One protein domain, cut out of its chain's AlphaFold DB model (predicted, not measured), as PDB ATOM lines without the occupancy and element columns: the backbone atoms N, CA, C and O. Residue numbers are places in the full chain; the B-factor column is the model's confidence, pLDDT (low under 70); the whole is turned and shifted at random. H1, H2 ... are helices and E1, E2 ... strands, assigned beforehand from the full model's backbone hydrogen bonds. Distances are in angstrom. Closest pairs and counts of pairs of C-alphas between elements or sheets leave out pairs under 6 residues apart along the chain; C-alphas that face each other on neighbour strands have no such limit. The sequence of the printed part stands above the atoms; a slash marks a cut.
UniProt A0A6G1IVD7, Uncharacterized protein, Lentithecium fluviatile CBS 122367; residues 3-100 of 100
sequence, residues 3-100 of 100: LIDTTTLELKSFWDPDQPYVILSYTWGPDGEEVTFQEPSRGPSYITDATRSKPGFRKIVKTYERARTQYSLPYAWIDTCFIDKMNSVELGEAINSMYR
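What this domain is: This is residues 3 to 100 of the 100 residues of an uncharacterized protein of Lentithecium fluviatile CBS 122367 (UniProt A0A6G1IVD7). A small, strongly twisted sheet of four short strands has the long helix H3 over one face, above E4 and E3, while the last helix, H4, is set off from this body at the end of the printed part. The short helix H1 only grazes the sheet, and the short H2 is near the beginning of H3. The printed part has 98 residues, with four named helices and four named strands that follow each other along the chain as E1 E2 E3 H1 H2 H3 E4 H4; the mixed sheet runs E2 E1 E4 E3. The class is mixed, helices and strands; the whole is compact, with a radius of gyration of the C-alphas of 13.3 A and spans of 35 by 35 by 24 A.

Where its parts are: Find C-alpha 3 at (552.332, 670.251, 285.047), where E1, residues 3 to 5, begins. E2 is residues 11 to 13, E3 residues 21 to 24 and E4 residues 75 to 78, 10.1 A long. H3, residues 55 to 69, runs 21.6 A from C-alpha 55 at (533.955, 668.725, 294.932). H1 is residues 38 to 41 and H2 residues 49 to 53. H4, residues 88 to 99, runs 16.8 A and ends with C-alpha 99 at (556.489, 654.240, 296.391).

How they stand to each other: Begin at the inner strands E1 and E4, which are antiparallel; look for N 4 and O 76, 2.9 A apart. E1 and E2 are an antiparallel hairpin, with N 3 and O 12 at 2.8 A. E4 and E3 are parallel at 26 degrees, with N 77 and O 22 at 2.8 A. E3, H1 H2 H3 and E4 make a strand-helix-strand unit, two parallel neighbour strands with helices between them along the chain. With H3 on one face the sheet makes two layers; H3 has a height over the sheet of 9.2 A and runs along the strands, at 24 degrees to E4 on the local plane. Its closest C-alphas to E4 are Tyr 64 and Ala 76, 7.0 A. H1 only just is on the sheet, grazing it with residues 40 to 41. H2 and H3 are close but not clearly touching, with C-alphas 51 and 57 at 6.7 A. H4 touches no helix and is not on the sheet. In H2, H3 and H4 every O i to N i+4 pair is within hydrogen-bond range; H1 is too short for one.

The domain as a whole: The farthest C-alphas are those of Asp 49 and Arg 100, 37.5 A apart. The printed part has no cut; the link from E3 to H1, residues 25 to 37, is long. The mean pLDDT of the printed part is 75.6, and 36 residues are under 70, among them residues 36 to 46, 80 to 88 and 94 to 100.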
ATOM      1  N   LEU A   3     552.813 669.254 284.072       85.00
ATOM      2  CA  LEU A   3     552.332 670.251 285.047       85.00
ATOM      3  C   LEU A   3     551.121 670.983 284.460       85.00
ATOM      4  O   LEU A   3     551.032 671.127 283.245       85.00
ATOM      5  N   ILE A   4     550.197 671.455 285.296       84.25
ATOM      6  CA  ILE A   4     549.099 672.316 284.839       84.25
ATOM      7  C   ILE A   4     549.497 673.775 285.019       84.25
ATOM      8  O   ILE A   4     549.959 674.177 286.089       84.25
ATOM      9  N   ASP A   5     549.296 674.566 283.971       86.12
ATOM     10  CA  ASP A   5     549.404 676.017 284.027       86.12
ATOM     11  C   ASP A   5     548.274 676.593 284.894       86.12
ATOM     12  O   ASP A   5     547.089 676.416 284.614       86.12
ATOM     13  N   THR A   6     548.637 677.296 285.962       84.31
ATOM     14  CA  THR A   6     547.684 677.881 286.923       84.31
ATOM     15  C   THR A   6     546.855 679.033 286.333       84.31
ATOM     16  O   THR A   6     545.905 679.496 286.970       84.31
ATOM     17  N   THR A   7     547.206 679.520 285.138       80.94
ATOM     18  CA  THR A   7     546.516 680.603 284.430       80.94
ATOM     19  C   THR A   7     545.629 680.061 283.319       80.94
ATOM     20  O   THR A   7     544.460 680.441 283.247       80.94
ATOM     21  N   THR A   8     546.160 679.186 282.462       80.75
ATOM     22  CA  THR A   8     545.406 678.663 281.305       80.75
ATOM     23  C   THR A   8     544.647 677.375 281.603       80.75
ATOM     24  O   THR A   8     543.755 677.009 280.841       80.75
ATOM     25  N   LEU A   9     544.954 676.707 282.723       76.94
ATOM     26  CA  LEU A   9     544.457 675.371 283.075       76.94
ATOM     27  C   LEU A   9     544.866 674.281 282.077       76.94
ATOM     28  O   LEU A   9     544.304 673.187 282.079       76.94
ATOM     29  N   GLU A  10     545.856 674.564 281.235       79.69
ATOM     30  CA  GLU A  10     546.352 673.621 280.246       79.69
ATOM     31  C   GLU A  10     547.421 672.715 280.845       79.69
ATOM     32  O   GLU A  10     548.296 673.144 281.603       79.69
ATOM     33  N   LEU A  11     547.367 671.448 280.450       80.81
ATOM     34  CA  LEU A  11     548.377 670.464 280.789       80.81
ATOM     35  C   LEU A  11     549.605 670.646 279.885       80.81
ATOM     36  O   LEU A  11     549.523 670.496 278.666       80.81
ATOM     37  N   LYS A  12     550.759 670.931 280.483       83.56
ATOM     38  CA  LYS A  12     552.045 671.103 279.800       83.56
ATOM     39  C   LYS A  12     552.997 669.972 280.169       83.56
ATOM     40  O   LYS A  12     553.059 669.550 281.320       83.56
ATOM     41  N   SER A  13     553.755 669.481 279.191       83.56
ATOM     42  CA  SER A  13     554.797 668.474 279.418       83.56
ATOM     43  C   SER A  13     556.162 669.144 279.480       83.56
ATOM     44  O   SER A  13     556.574 669.806 278.532       83.56
ATOM     45  N   PHE A  14     556.862 668.950 280.590       82.44
ATOM     46  CA  PHE A  14     558.215 669.430 280.830       82.44
ATOM     47  C   PHE A  14     559.182 668.251 280.853       82.44
ATOM     48  O   PHE A  14     558.953 667.247 281.532       82.44
ATOM     49  N   TRP A  15     560.271 668.373 280.104       77.56
ATOM     50  CA  TRP A  15     561.373 667.407 280.121       77.56
ATOM     51  C   TRP A  15     562.389 667.721 281.223       77.56
ATOM     52  O   TRP A  15     563.087 666.824 281.683       77.56
ATOM     53  N   ASP A  16     562.410 668.974 281.673       76.12
ATOM     54  CA  ASP A  16     563.329 669.504 282.674       76.12
ATOM     55  C   ASP A  16     562.668 669.544 284.072       76.12
ATOM     56  O   ASP A  16     561.499 669.948 284.172       76.12
ATOM     57  N   PRO A  17     563.355 669.097 285.142       66.25
ATOM     58  CA  PRO A  17     562.844 669.140 286.512       66.25
ATOM     59  C   PRO A  17     562.831 670.537 287.159       66.25
ATOM     60  O   PRO A  17     562.180 670.686 288.191       66.25
ATOM     61  N   ASP A  18     563.472 671.557 286.581       81.88
ATOM     62  CA  ASP A  18     563.683 672.861 287.236       81.88
ATOM     63  C   ASP A  18     562.455 673.783 287.246       81.88
ATOM     64  O   ASP A  18     562.519 674.917 287.728       81.88
ATOM     65  N   GLN A  19     561.308 673.332 286.733       85.31
ATOM     66  CA  GLN A  19     560.106 674.154 286.805       85.31
ATOM     67  C   GLN A  19     559.581 674.218 288.231       85.31
ATOM     68  O   GLN A  19     559.314 673.170 288.807       85.31
ATOM     69  N   PRO A  20     559.373 675.411 288.806       87.50
ATOM     70  CA  PRO A  20     558.841 675.523 290.148       87.50
ATOM     71  C   PRO A  20     557.313 675.357 290.109       87.50
ATOM     72  O   PRO A  20     556.609 676.015 289.337       87.50
ATOM     73  N   TYR A  21     556.791 674.456 290.942       88.75
ATOM     74  CA  TYR A  21     555.370 674.111 290.987       88.75
ATOM     75  C   TYR A  21     554.886 673.878 292.414       88.75
ATOM     76  O   TYR A  21     555.660 673.538 293.308       88.75
ATOM     77  N   VAL A  22     553.580 674.044 292.625       88.50
ATOM     78  CA  VAL A  22     552.918 673.573 293.846       88.50
ATOM     79  C   VAL A  22     552.395 672.156 293.660       88.50
ATOM     80  O   VAL A  22     551.934 671.796 292.578       88.50
ATOM     81  N   ILE A  23     552.395 671.366 294.727       86.44
ATOM     82  CA  ILE A  23     551.783 670.036 294.746       86.44
ATOM     83  C   ILE A  23     550.485 670.101 295.543       86.44
ATOM     84  O   ILE A  23     550.478 670.551 296.691       86.44
ATOM     85  N   LEU A  24     549.389 669.619 294.954       82.56
ATOM     86  CA  LEU A  24     548.166 669.343 295.701       82.56
ATOM     87  C   LEU A  24     548.231 667.930 296.286       82.56
ATOM     88  O   LEU A  24     547.806 666.972 295.651       82.56
ATOM     89  N   SER A  25     548.739 667.813 297.511       70.12
ATOM     90  CA  SER A  25     548.677 666.568 298.284       70.12
ATOM     91  C   SER A  25     547.238 666.351 298.775       70.12
ATOM     92  O   SER A  25     546.703 667.198 299.496       70.12
ATOM     93  N   TYR A  26     546.569 665.272 298.355       69.25
ATOM     94  CA  TYR A  26     545.175 665.017 298.735       69.25
ATOM     95  C   TYR A  26     544.858 663.525 298.936       69.25
ATOM     96  O   TYR A  26     545.435 662.652 298.297       69.25
ATOM     97  N   THR A  27     543.897 663.248 299.823       64.69
ATOM     98  CA  THR A  27     543.316 661.918 300.078       64.69
ATOM     99  C   THR A  27     542.103 661.676 299.202       64.69
ATOM    100  O   THR A  27     541.190 662.507 299.226       64.69
ATOM    101  N   TRP A  28     542.049 660.540 298.501       68.50
ATOM    102  CA  TRP A  28     541.055 660.385 297.453       68.50
ATOM    103  C   TRP A  28     539.592 660.504 297.913       68.50
ATOM    104  O   TRP A  28     539.208 659.881 298.899       68.50
ATOM    105  N   GLY A  29     538.796 661.339 297.235       68.69
ATOM    106  CA  GLY A  29     537.348 661.404 297.423       68.69
ATOM    107  C   GLY A  29     536.653 660.188 296.795       68.69
ATOM    108  O   GLY A  29     537.284 659.464 296.020       68.69
ATOM    109  N   PRO A  30     535.367 659.952 297.104       74.25
ATOM    110  CA  PRO A  30     534.580 658.901 296.465       74.25
ATOM    111  C   PRO A  30     534.565 659.023 294.935       74.25
ATOM    112  O   PRO A  30     534.672 660.120 294.375       74.25
ATOM    113  N   ASP A  31     534.387 657.889 294.254       67.75
ATOM    114  CA  ASP A  31     534.275 657.859 292.796       67.75
ATOM    115  C   ASP A  31     533.148 658.789 292.312       67.75
ATOM    116  O   ASP A  31     532.026 658.762 292.812       67.75
ATOM    117  N   GLY A  32     533.464 659.637 291.329       70.50
ATOM    118  CA  GLY A  32     532.543 660.637 290.776       70.50
ATOM    119  C   GLY A  32     532.679 662.046 291.366       70.50
ATOM    120  O   GLY A  32     532.279 663.005 290.705       70.50
ATOM    121  N   GLU A  33     533.311 662.214 292.533       76.31
ATOM    122  CA  GLU A  33     533.547 663.543 293.126       76.31
ATOM    123  C   GLU A  33     534.821 664.230 292.620       76.31
ATOM    124  O   GLU A  33     535.046 665.417 292.873       76.31
ATOM    125  N   GLU A  34     535.657 663.493 291.894       75.19
ATOM    126  CA  GLU A  34     536.993 663.917 291.498       75.19
ATOM    127  C   GLU A  34     537.084 664.209 290.001       75.19
ATOM    128  O   GLU A  34     536.406 663.609 289.156       75.19
ATOM    129  N   VAL A  35     537.926 665.186 289.677       73.25
ATOM    130  CA  VAL A  35     538.219 665.553 288.292       73.25
ATOM    131  C   VAL A  35     539.252 664.574 287.768       73.25
ATOM    132  O   VAL A  35     540.282 664.343 288.395       73.25
ATOM    133  N   THR A  36     538.942 663.971 286.634       69.19
ATOM    134  CA  THR A  36     539.759 662.944 285.991       69.19
ATOM    135  C   THR A  36     540.717 663.568 284.988       69.19
ATOM    136  O   THR A  36     540.424 664.620 284.427       69.19
ATOM    137  N   PHE A  37     541.828 662.881 284.701       65.38
ATOM    138  CA  PHE A  37     542.813 663.241 283.671       65.38
ATOM    139  C   PHE A  37     542.198 663.695 282.333       65.38
ATOM    140  O   PHE A  37     542.707 664.613 281.690       65.38
ATOM    141  N   GLN A  38     541.087 663.086 281.912       62.38
ATOM    142  CA  GLN A  38     540.446 663.370 280.623       62.38
ATOM    143  C   GLN A  38     539.860 664.783 280.515       62.38
ATOM    144  O   GLN A  38     539.690 665.290 279.408       62.38
ATOM    145  N   GLU A  39     539.554 665.423 281.643       65.38
ATOM    146  CA  GLU A  39     538.920 666.740 281.668       65.38
ATOM    147  C   GLU A  39     539.916 667.878 281.352       65.38
ATOM    148  O   GLU A  39     539.673 668.614 280.396       65.38
ATOM    149  N   PRO A  40     541.062 668.014 282.049       62.62
ATOM    150  CA  PRO A  40     542.066 669.030 281.730       62.62
ATOM    151  C   PRO A  40     542.935 668.683 280.509       62.62
ATOM    152  O   PRO A  40     543.410 669.593 279.831       62.62
ATOM    153  N   SER A  41     543.132 667.400 280.171       62.66
ATOM    154  CA  SER A  41     543.940 667.003 278.999       62.66
ATOM    155  C   SER A  41     543.298 667.364 277.654       62.66
ATOM    156  O   SER A  41     544.002 667.517 276.659       62.66
ATOM    157  N   ARG A  42     541.972 667.546 277.621       65.50
ATOM    158  CA  ARG A  42     541.214 667.993 276.439       65.50
ATOM    159  C   ARG A  42     541.110 669.518 276.316       65.50
ATOM    160  O   ARG A  42     540.523 670.008 275.353       65.50
ATOM    161  N   GLY A  43     541.707 670.251 277.255       64.12
ATOM    162  CA  GLY A  43     541.726 671.709 277.289       64.12
ATOM    163  C   GLY A  43     540.536 672.333 278.034       64.12
ATOM    164  O   GLY A  43     539.570 671.652 278.385       64.12
ATOM    165  N   PRO A  44     540.580 673.657 278.272       64.81
ATOM    166  CA  PRO A  44     539.599 674.366 279.099       64.81
ATOM    167  C   PRO A  44     538.161 674.308 278.556       64.81
ATOM    168  O   PRO A  44     537.210 674.468 279.321       64.81
ATOM    169  N   SER A  45     537.981 674.033 277.260       64.50
ATOM    170  CA  SER A  45     536.677 673.842 276.611       64.50
ATOM    171  C   SER A  45     535.960 672.548 277.016       64.50
ATOM    172  O   SER A  45     534.753 672.444 276.819       64.50
ATOM    173  N   TYR A  46     536.669 671.578 277.602       65.19
ATOM    174  CA  TYR A  46     536.091 670.314 278.071       65.19
ATOM    175  C   TYR A  46     535.679 670.361 279.557       65.19
ATOM    176  O   TYR A  46     535.114 669.405 280.089       65.19
ATOM    177  N   ILE A  47     535.898 671.496 280.234       71.06
ATOM    178  CA  ILE A  47     535.396 671.745 281.591       71.06
ATOM    179  C   ILE A  47     533.900 672.081 281.510       71.06
ATOM    180  O   ILE A  47     533.506 673.240 281.366       71.06
ATOM    181  N   THR A  48     533.068 671.047 281.610       76.25
ATOM    182  CA  THR A  48     531.600 671.161 281.617       76.25
ATOM    183  C   THR A  48     531.065 671.664 282.964       76.25
ATOM    184  O   THR A  48     531.763 671.621 283.980       76.25
ATOM    185  N   ASP A  49     529.797 672.083 283.017       77.00
ATOM    186  CA  ASP A  49     529.131 672.416 284.288       77.00
ATOM    187  C   ASP A  49     529.103 671.226 285.257       77.00
ATOM    188  O   ASP A  49     529.252 671.399 286.469       77.00
ATOM    189  N   ALA A  50     529.022 670.000 284.725       76.19
ATOM    190  CA  ALA A  50     529.153 668.784 285.517       76.19
ATOM    191  C   ALA A  50     530.545 668.688 286.161       76.19
ATOM    192  O   ALA A  50     530.638 668.462 287.367       76.19
ATOM    193  N   THR A  51     531.621 668.953 285.410       74.94
ATOM    194  CA  THR A  51     532.991 669.027 285.946       74.94
ATOM    195  C   THR A  51     533.116 670.103 287.026       74.94
ATOM    196  O   THR A  51     533.699 669.847 288.075       74.94
ATOM    197  N   ARG A  52     532.522 671.287 286.819       75.62
ATOM    198  CA  ARG A  52     532.561 672.403 287.786       75.62
ATOM    199  C   ARG A  52     531.814 672.104 289.083       75.62
ATOM    200  O   ARG A  52     532.192 672.627 290.129       75.62
ATOM    201  N   SER A  53     530.777 671.268 289.019       80.81
ATOM    202  CA  SER A  53     529.991 670.855 290.187       80.81
ATOM    203  C   SER A  53     530.722 669.864 291.104       80.81
ATOM    204  O   SER A  53     530.363 669.736 292.276       80.81
ATOM    205  N   LYS A  54     531.775 669.199 290.609       81.88
ATOM    206  CA  LYS A  54     532.531 668.205 291.376       81.88
ATOM    207  C   LYS A  54     533.271 668.843 292.562       81.88
ATOM    208  O   LYS A  54     534.001 669.824 292.378       81.88
ATOM    209  N   PRO A  55     533.189 668.263 293.775       79.81
ATOM    210  CA  PRO A  55     533.955 668.725 294.932       79.81
ATOM    211  C   PRO A  55     535.467 668.812 294.676       79.81
ATOM    212  O   PRO A  55     536.106 669.768 295.128       79.81
ATOM    213  N   GLY A  56     536.031 667.864 293.920       78.75
ATOM    214  CA  GLY A  56     537.436 667.848 293.510       78.75
ATOM    215  C   GLY A  56     537.828 669.052 292.650       78.75
ATOM    216  O   GLY A  56     538.892 669.634 292.858       78.75
ATOM    217  N   PHE A  57     536.937 669.530 291.771       80.88
ATOM    218  CA  PHE A  57     537.201 670.704 290.931       80.88
ATOM    219  C   PHE A  57     537.390 671.969 291.768       80.88
ATOM    220  O   PHE A  57     538.309 672.754 291.541       80.88
ATOM    221  N   ARG A  58     536.577 672.141 292.815       82.00
ATOM    222  CA  ARG A  58     536.720 673.280 293.730       82.00
ATOM    223  C   ARG A  58     538.064 673.274 294.464       82.00
ATOM    224  O   ARG A  58     538.606 674.344 294.731       82.00
ATOM    225  N   LYS A  59     538.600 672.097 294.805       81.62
ATOM    226  CA  LYS A  59     539.936 671.981 295.416       81.62
ATOM    227  C   LYS A  59     541.008 672.435 294.425       81.62
ATOM    228  O   LYS A  59     541.834 673.267 294.777       81.62
ATOM    229  N   ILE A  60     540.924 671.947 293.189       81.62
ATOM    230  CA  ILE A  60     541.830 672.285 292.088       81.62
ATOM    231  C   ILE A  60     541.883 673.805 291.857       81.62
ATOM    232  O   ILE A  60     542.964 674.391 291.876       81.62
ATOM    233  N   VAL A  61     540.724 674.463 291.750       83.00
ATOM    234  CA  VAL A  61     540.642 675.927 291.578       83.00
ATOM    235  C   VAL A  61     541.323 676.668 292.730       83.00
ATOM    236  O   VAL A  61     542.153 677.543 292.493       83.00
ATOM    237  N   LYS A  62     541.041 676.280 293.981       85.94
ATOM    238  CA  LYS A  62     541.677 676.894 295.158       85.94
ATOM    239  C   LYS A  62     543.191 676.697 295.182       85.94
ATOM    240  O   LYS A  62     543.911 677.576 295.657       85.94
ATOM    241  N   THR A  63     543.683 675.564 294.690       86.62
ATOM    242  CA  THR A  63     545.122 675.323 294.550       86.62
ATOM    243  C   THR A  63     545.737 676.303 293.567       86.62
ATOM    244  O   THR A  63     546.754 676.904 293.899       86.62
ATOM    245  N   TYR A  64     545.118 676.529 292.404       86.19
ATOM    246  CA  TYR A  64     545.617 677.510 291.436       86.19
ATOM    247  C   TYR A  64     545.603 678.933 291.990       86.19
ATOM    248  O   TYR A  64     546.582 679.665 291.843       86.19
ATOM    249  N   GLU A  65     544.528 679.317 292.682       86.38
ATOM    250  CA  GLU A  65     544.438 680.619 293.343       86.38
ATOM    251  C   GLU A  65     545.570 680.805 294.356       86.38
ATOM    252  O   GLU A  65     546.258 681.827 294.333       86.38
ATOM    253  N   ARG A  66     545.823 679.810 295.216       89.44
ATOM    254  CA  ARG A  66     546.922 679.862 296.191       89.44
ATOM    255  C   ARG A  66     548.294 679.854 295.530       89.44
ATOM    256  O   ARG A  66     549.141 680.649 295.928       89.44
ATOM    257  N   ALA A  67     548.504 679.012 294.517       88.75
ATOM    258  CA  ALA A  67     549.753 678.947 293.760       88.75
ATOM    259  C   ALA A  67     550.148 680.334 293.250       88.75
ATOM    260  O   ALA A  67     551.274 680.775 293.455       88.75
ATOM    261  N   ARG A  68     549.180 681.058 292.678       87.00
ATOM    262  CA  ARG A  68     549.397 682.387 292.105       87.00
ATOM    263  C   ARG A  68     549.516 683.487 293.152       87.00
ATOM    264  O   ARG A  68     550.379 684.343 293.025       87.00
ATOM    265  N   THR A  69     548.639 683.494 294.152       88.62
ATOM    266  CA  THR A  69     548.528 684.625 295.092       88.62
ATOM    267  C   THR A  69     549.503 684.547 296.258       88.62
ATOM    268  O   THR A  69     549.987 685.579 296.708       88.62
ATOM    269  N   GLN A  70     549.779 683.345 296.764       89.38
ATOM    270  CA  GLN A  70     550.603 683.152 297.960       89.38
ATOM    271  C   GLN A  70     552.028 682.738 297.618       89.38
ATOM    272  O   GLN A  70     552.958 683.141 298.310       89.38
ATOM    273  N   TYR A  71     552.199 681.942 296.561       87.88
ATOM    274  CA  TYR A  71     553.493 681.350 296.218       87.88
ATOM    275  C   TYR A  71     554.108 681.926 294.937       87.88
ATOM    276  O   TYR A  71     555.276 681.672 294.670       87.88
ATOM    277  N   SER A  72     553.353 682.713 294.158       90.06
ATOM    278  CA  SER A  72     553.772 683.254 292.855       90.06
ATOM    279  C   SER A  72     554.308 682.181 291.897       90.06
ATOM    280  O   SER A  72     555.227 682.430 291.117       90.06
ATOM    281  N   LEU A  73     553.732 680.976 291.958       90.06
ATOM    282  CA  LEU A  73     554.141 679.833 291.153       90.06
ATOM    283  C   LEU A  73     553.220 679.655 289.941       90.06
ATOM    284  O   LEU A  73     551.997 679.617 290.105       90.06
ATOM    285  N   PRO A  74     553.784 679.524 288.726       88.81
ATOM    286  CA  PRO A  74     552.994 679.426 287.502       88.81
ATOM    287  C   PRO A  74     552.371 678.041 287.306       88.81
ATOM    288  O   PRO A  74     551.388 677.921 286.571       88.81
ATOM    289  N   TYR A  75     552.896 677.013 287.974       88.88
ATOM    290  CA  TYR A  75     552.521 675.626 287.735       88.88
ATOM    291  C   TYR A  75     552.013 674.912 288.983       88.88
ATOM    292  O   TYR A  75     552.417 675.201 290.112       88.88
ATOM    293  N   ALA A  76     551.146 673.930 288.760       87.62
ATOM    294  CA  ALA A  76     550.667 673.025 289.790       87.62
ATOM    295  C   ALA A  76     550.684 671.573 289.304       87.62
ATOM    296  O   ALA A  76     550.435 671.282 288.132       87.62
ATOM    297  N   TRP A  77     550.931 670.661 290.234       85.31
ATOM    298  CA  TRP A  77     550.872 669.225 290.028       85.31
ATOM    299  C   TRP A  77     549.755 668.618 290.881       85.31
ATOM    300  O   TRP A  77     549.616 668.945 292.065       85.31
ATOM    301  N   ILE A  78     548.913 667.795 290.250       79.75
ATOM    302  CA  ILE A  78     547.662 667.284 290.827       79.75
ATOM    303  C   ILE A  78     547.461 665.827 290.401       79.75
ATOM    304  O   ILE A  78     547.139 665.570 289.245       79.75
ATOM    305  N   ASP A  79     547.560 664.891 291.344       72.06
ATOM    306  CA  ASP A  79     547.490 663.438 291.107       72.06
ATOM    307  C   ASP A  79     546.297 662.974 290.256       72.06
ATOM    308  O   ASP A  79     546.437 662.204 289.303       72.06
ATOM    309  N   THR A  80     545.095 663.464 290.574       67.12
ATOM    310  CA  THR A  80     543.836 663.035 289.936       67.12
ATOM    311  C   THR A  80     543.727 663.440 288.473       67.12
ATOM    312  O   THR A  80     543.066 662.771 287.678       67.12
ATOM    313  N   CYS A  81     544.408 664.524 288.110       65.75
ATOM    314  CA  CYS A  81     544.428 665.077 286.766       65.75
ATOM    315  C   CYS A  81     545.577 664.521 285.924       65.75
ATOM    316  O   CYS A  81     545.801 665.033 284.832       65.75
ATOM    317  N   PHE A  82     546.329 663.548 286.445       66.75
ATOM    318  CA  PHE A  82     547.631 663.139 285.914       66.75
ATOM    319  C   PHE A  82     547.787 661.658 285.670       66.75
ATOM    320  O   PHE A  82     548.535 661.269 284.779       66.75
ATOM    321  N   ILE A  83     547.093 660.855 286.463       64.25
ATOM    322  CA  ILE A  83     547.067 659.420 286.280       64.25
ATOM    323  C   ILE A  83     545.850 659.108 285.422       64.25
ATOM    324  O   ILE A  83     544.709 659.220 285.885       64.25
ATOM    325  N   ASP A  84     546.081 658.729 284.165       65.56
ATOM    326  CA  ASP A  84     545.014 658.142 283.367       65.56
ATOM    327  C   ASP A  84     544.647 656.775 283.955       65.56
ATOM    328  O   ASP A  84     545.296 655.760 283.714       65.56
ATOM    329  N   LYS A  85     543.571 656.748 284.743       63.38
ATOM    330  CA  LYS A  85     543.040 655.513 285.328       63.38
ATOM    331  C   LYS A  85     542.527 654.529 284.267       63.38
ATOM    332  O   LYS A  85     542.318 653.366 284.601       63.38
ATOM    333  N   MET A  86     542.303 654.966 283.022       61.44
ATOM    334  CA  MET A  86     541.919 654.075 281.921       61.44
ATOM    335  C   MET A  86     543.127 653.363 281.304       61.44
ATOM    336  O   MET A  86     542.958 652.330 280.655       61.44
ATOM    337  N   ASN A  87     544.339 653.870 281.535       67.31
ATOM    338  CA  ASN A  87     545.579 653.244 281.109       67.31
ATOM    339  C   ASN A  87     546.226 652.508 282.290       67.31
ATOM    340  O   ASN A  87     546.924 653.089 283.118       67.31
ATOM    341  N   SER A  88     546.001 651.196 282.362       67.19
ATOM    342  CA  SER A  88     546.514 650.355 283.449       67.19
ATOM    343  C   SER A  88     548.044 650.327 283.539       67.19
ATOM    344  O   SER A  88     548.576 650.134 284.633       67.19
ATOM    345  N   VAL A  89     548.749 650.551 282.424       73.00
ATOM    346  CA  VAL A  89     550.216 650.632 282.392       73.00
ATOM    347  C   VAL A  89     550.682 651.920 283.066       73.00
ATOM    348  O   VAL A  89     551.492 651.869 283.986       73.00
ATOM    349  N   GLU A  90     550.102 653.059 282.685       68.94
ATOM    350  CA  GLU A  90     550.415 654.369 283.273       68.94
ATOM    351  C   GLU A  90     550.034 654.439 284.756       68.94
ATOM    352  O   GLU A  90     550.796 654.957 285.568       68.94
ATOM    353  N   LEU A  91     548.887 653.865 285.131       69.00
ATOM    354  CA  LEU A  91     548.473 653.741 286.526       69.00
ATOM    355  C   LEU A  91     549.491 652.930 287.341       69.00
ATOM    356  O   LEU A  91     549.876 653.348 288.432       69.00
ATOM    357  N   GLY A  92     549.948 651.794 286.807       67.50
ATOM    358  CA  GLY A  92     550.960 650.963 287.456       67.50
ATOM    359  C   GLY A  92     552.307 651.675 287.602       67.50
ATOM    360  O   GLY A  92     552.922 651.619 288.665       67.50
ATOM    361  N   GLU A  93     552.760 652.376 286.564       71.75
ATOM    362  CA  GLU A  93     554.003 653.154 286.593       71.75
ATOM    363  C   GLU A  93     553.928 654.334 287.565       71.75
ATOM    364  O   GLU A  93     554.862 654.541 288.341       71.75
ATOM    365  N   ALA A  94     552.811 655.067 287.585       69.00
ATOM    366  CA  ALA A  94     552.602 656.182 288.501       69.00
ATOM    367  C   ALA A  94     552.609 655.718 289.964       69.00
ATOM    368  O   ALA A  94     553.314 656.304 290.783       69.00
ATOM    369  N   ILE A  95     551.901 654.625 290.276       67.56
ATOM    370  CA  ILE A  95     551.912 654.024 291.617       67.56
ATOM    371  C   ILE A  95     553.338 653.605 291.991       67.56
ATOM    372  O   ILE A  95     553.842 653.998 293.039       67.56
ATOM    373  N   ASN A  96     554.029 652.862 291.124       68.31
ATOM    374  CA  ASN A  96     555.395 652.410 291.402       68.31
ATOM    375  C   ASN A  96     556.388 653.571 291.577       68.31
ATOM    376  O   ASN A  96     557.324 653.450 292.365       68.31
ATOM    377  N   SER A  97     556.188 654.686 290.872       63.06
ATOM    378  CA  SER A  97     557.015 655.888 290.998       63.06
ATOM    379  C   SER A  97     556.739 656.695 292.271       63.06
ATOM    380  O   SER A  97     557.581 657.504 292.639       63.06
ATOM    381  N   MET A  98     555.586 656.517 292.923       64.31
ATOM    382  CA  MET A  98     555.250 657.174 294.195       64.31
ATOM    383  C   MET A  98     555.785 656.420 295.421       64.31
ATOM    384  O   MET A  98     555.965 657.024 296.475       64.31
ATOM    385  N   TYR A  99     556.001 655.105 295.304       58.81
ATOM    386  CA  TYR A  99     556.489 654.240 296.391       58.81
ATOM    387  C   TYR A  99     558.012 654.026 296.398       58.81
ATOM    388  O   TYR A  99     558.528 653.411 297.333       58.81
ATOM    389  N   ARG A 100     558.719 654.478 295.361       43.50
ATOM    390  CA  ARG A 100     560.185 654.443 295.265       43.50
ATOM    391  C   ARG A 100     560.786 655.782 295.652       43.50
ATOM    392  O   ARG A 100     561.886 655.743 296.243       43.50
TER     393      ARG A 100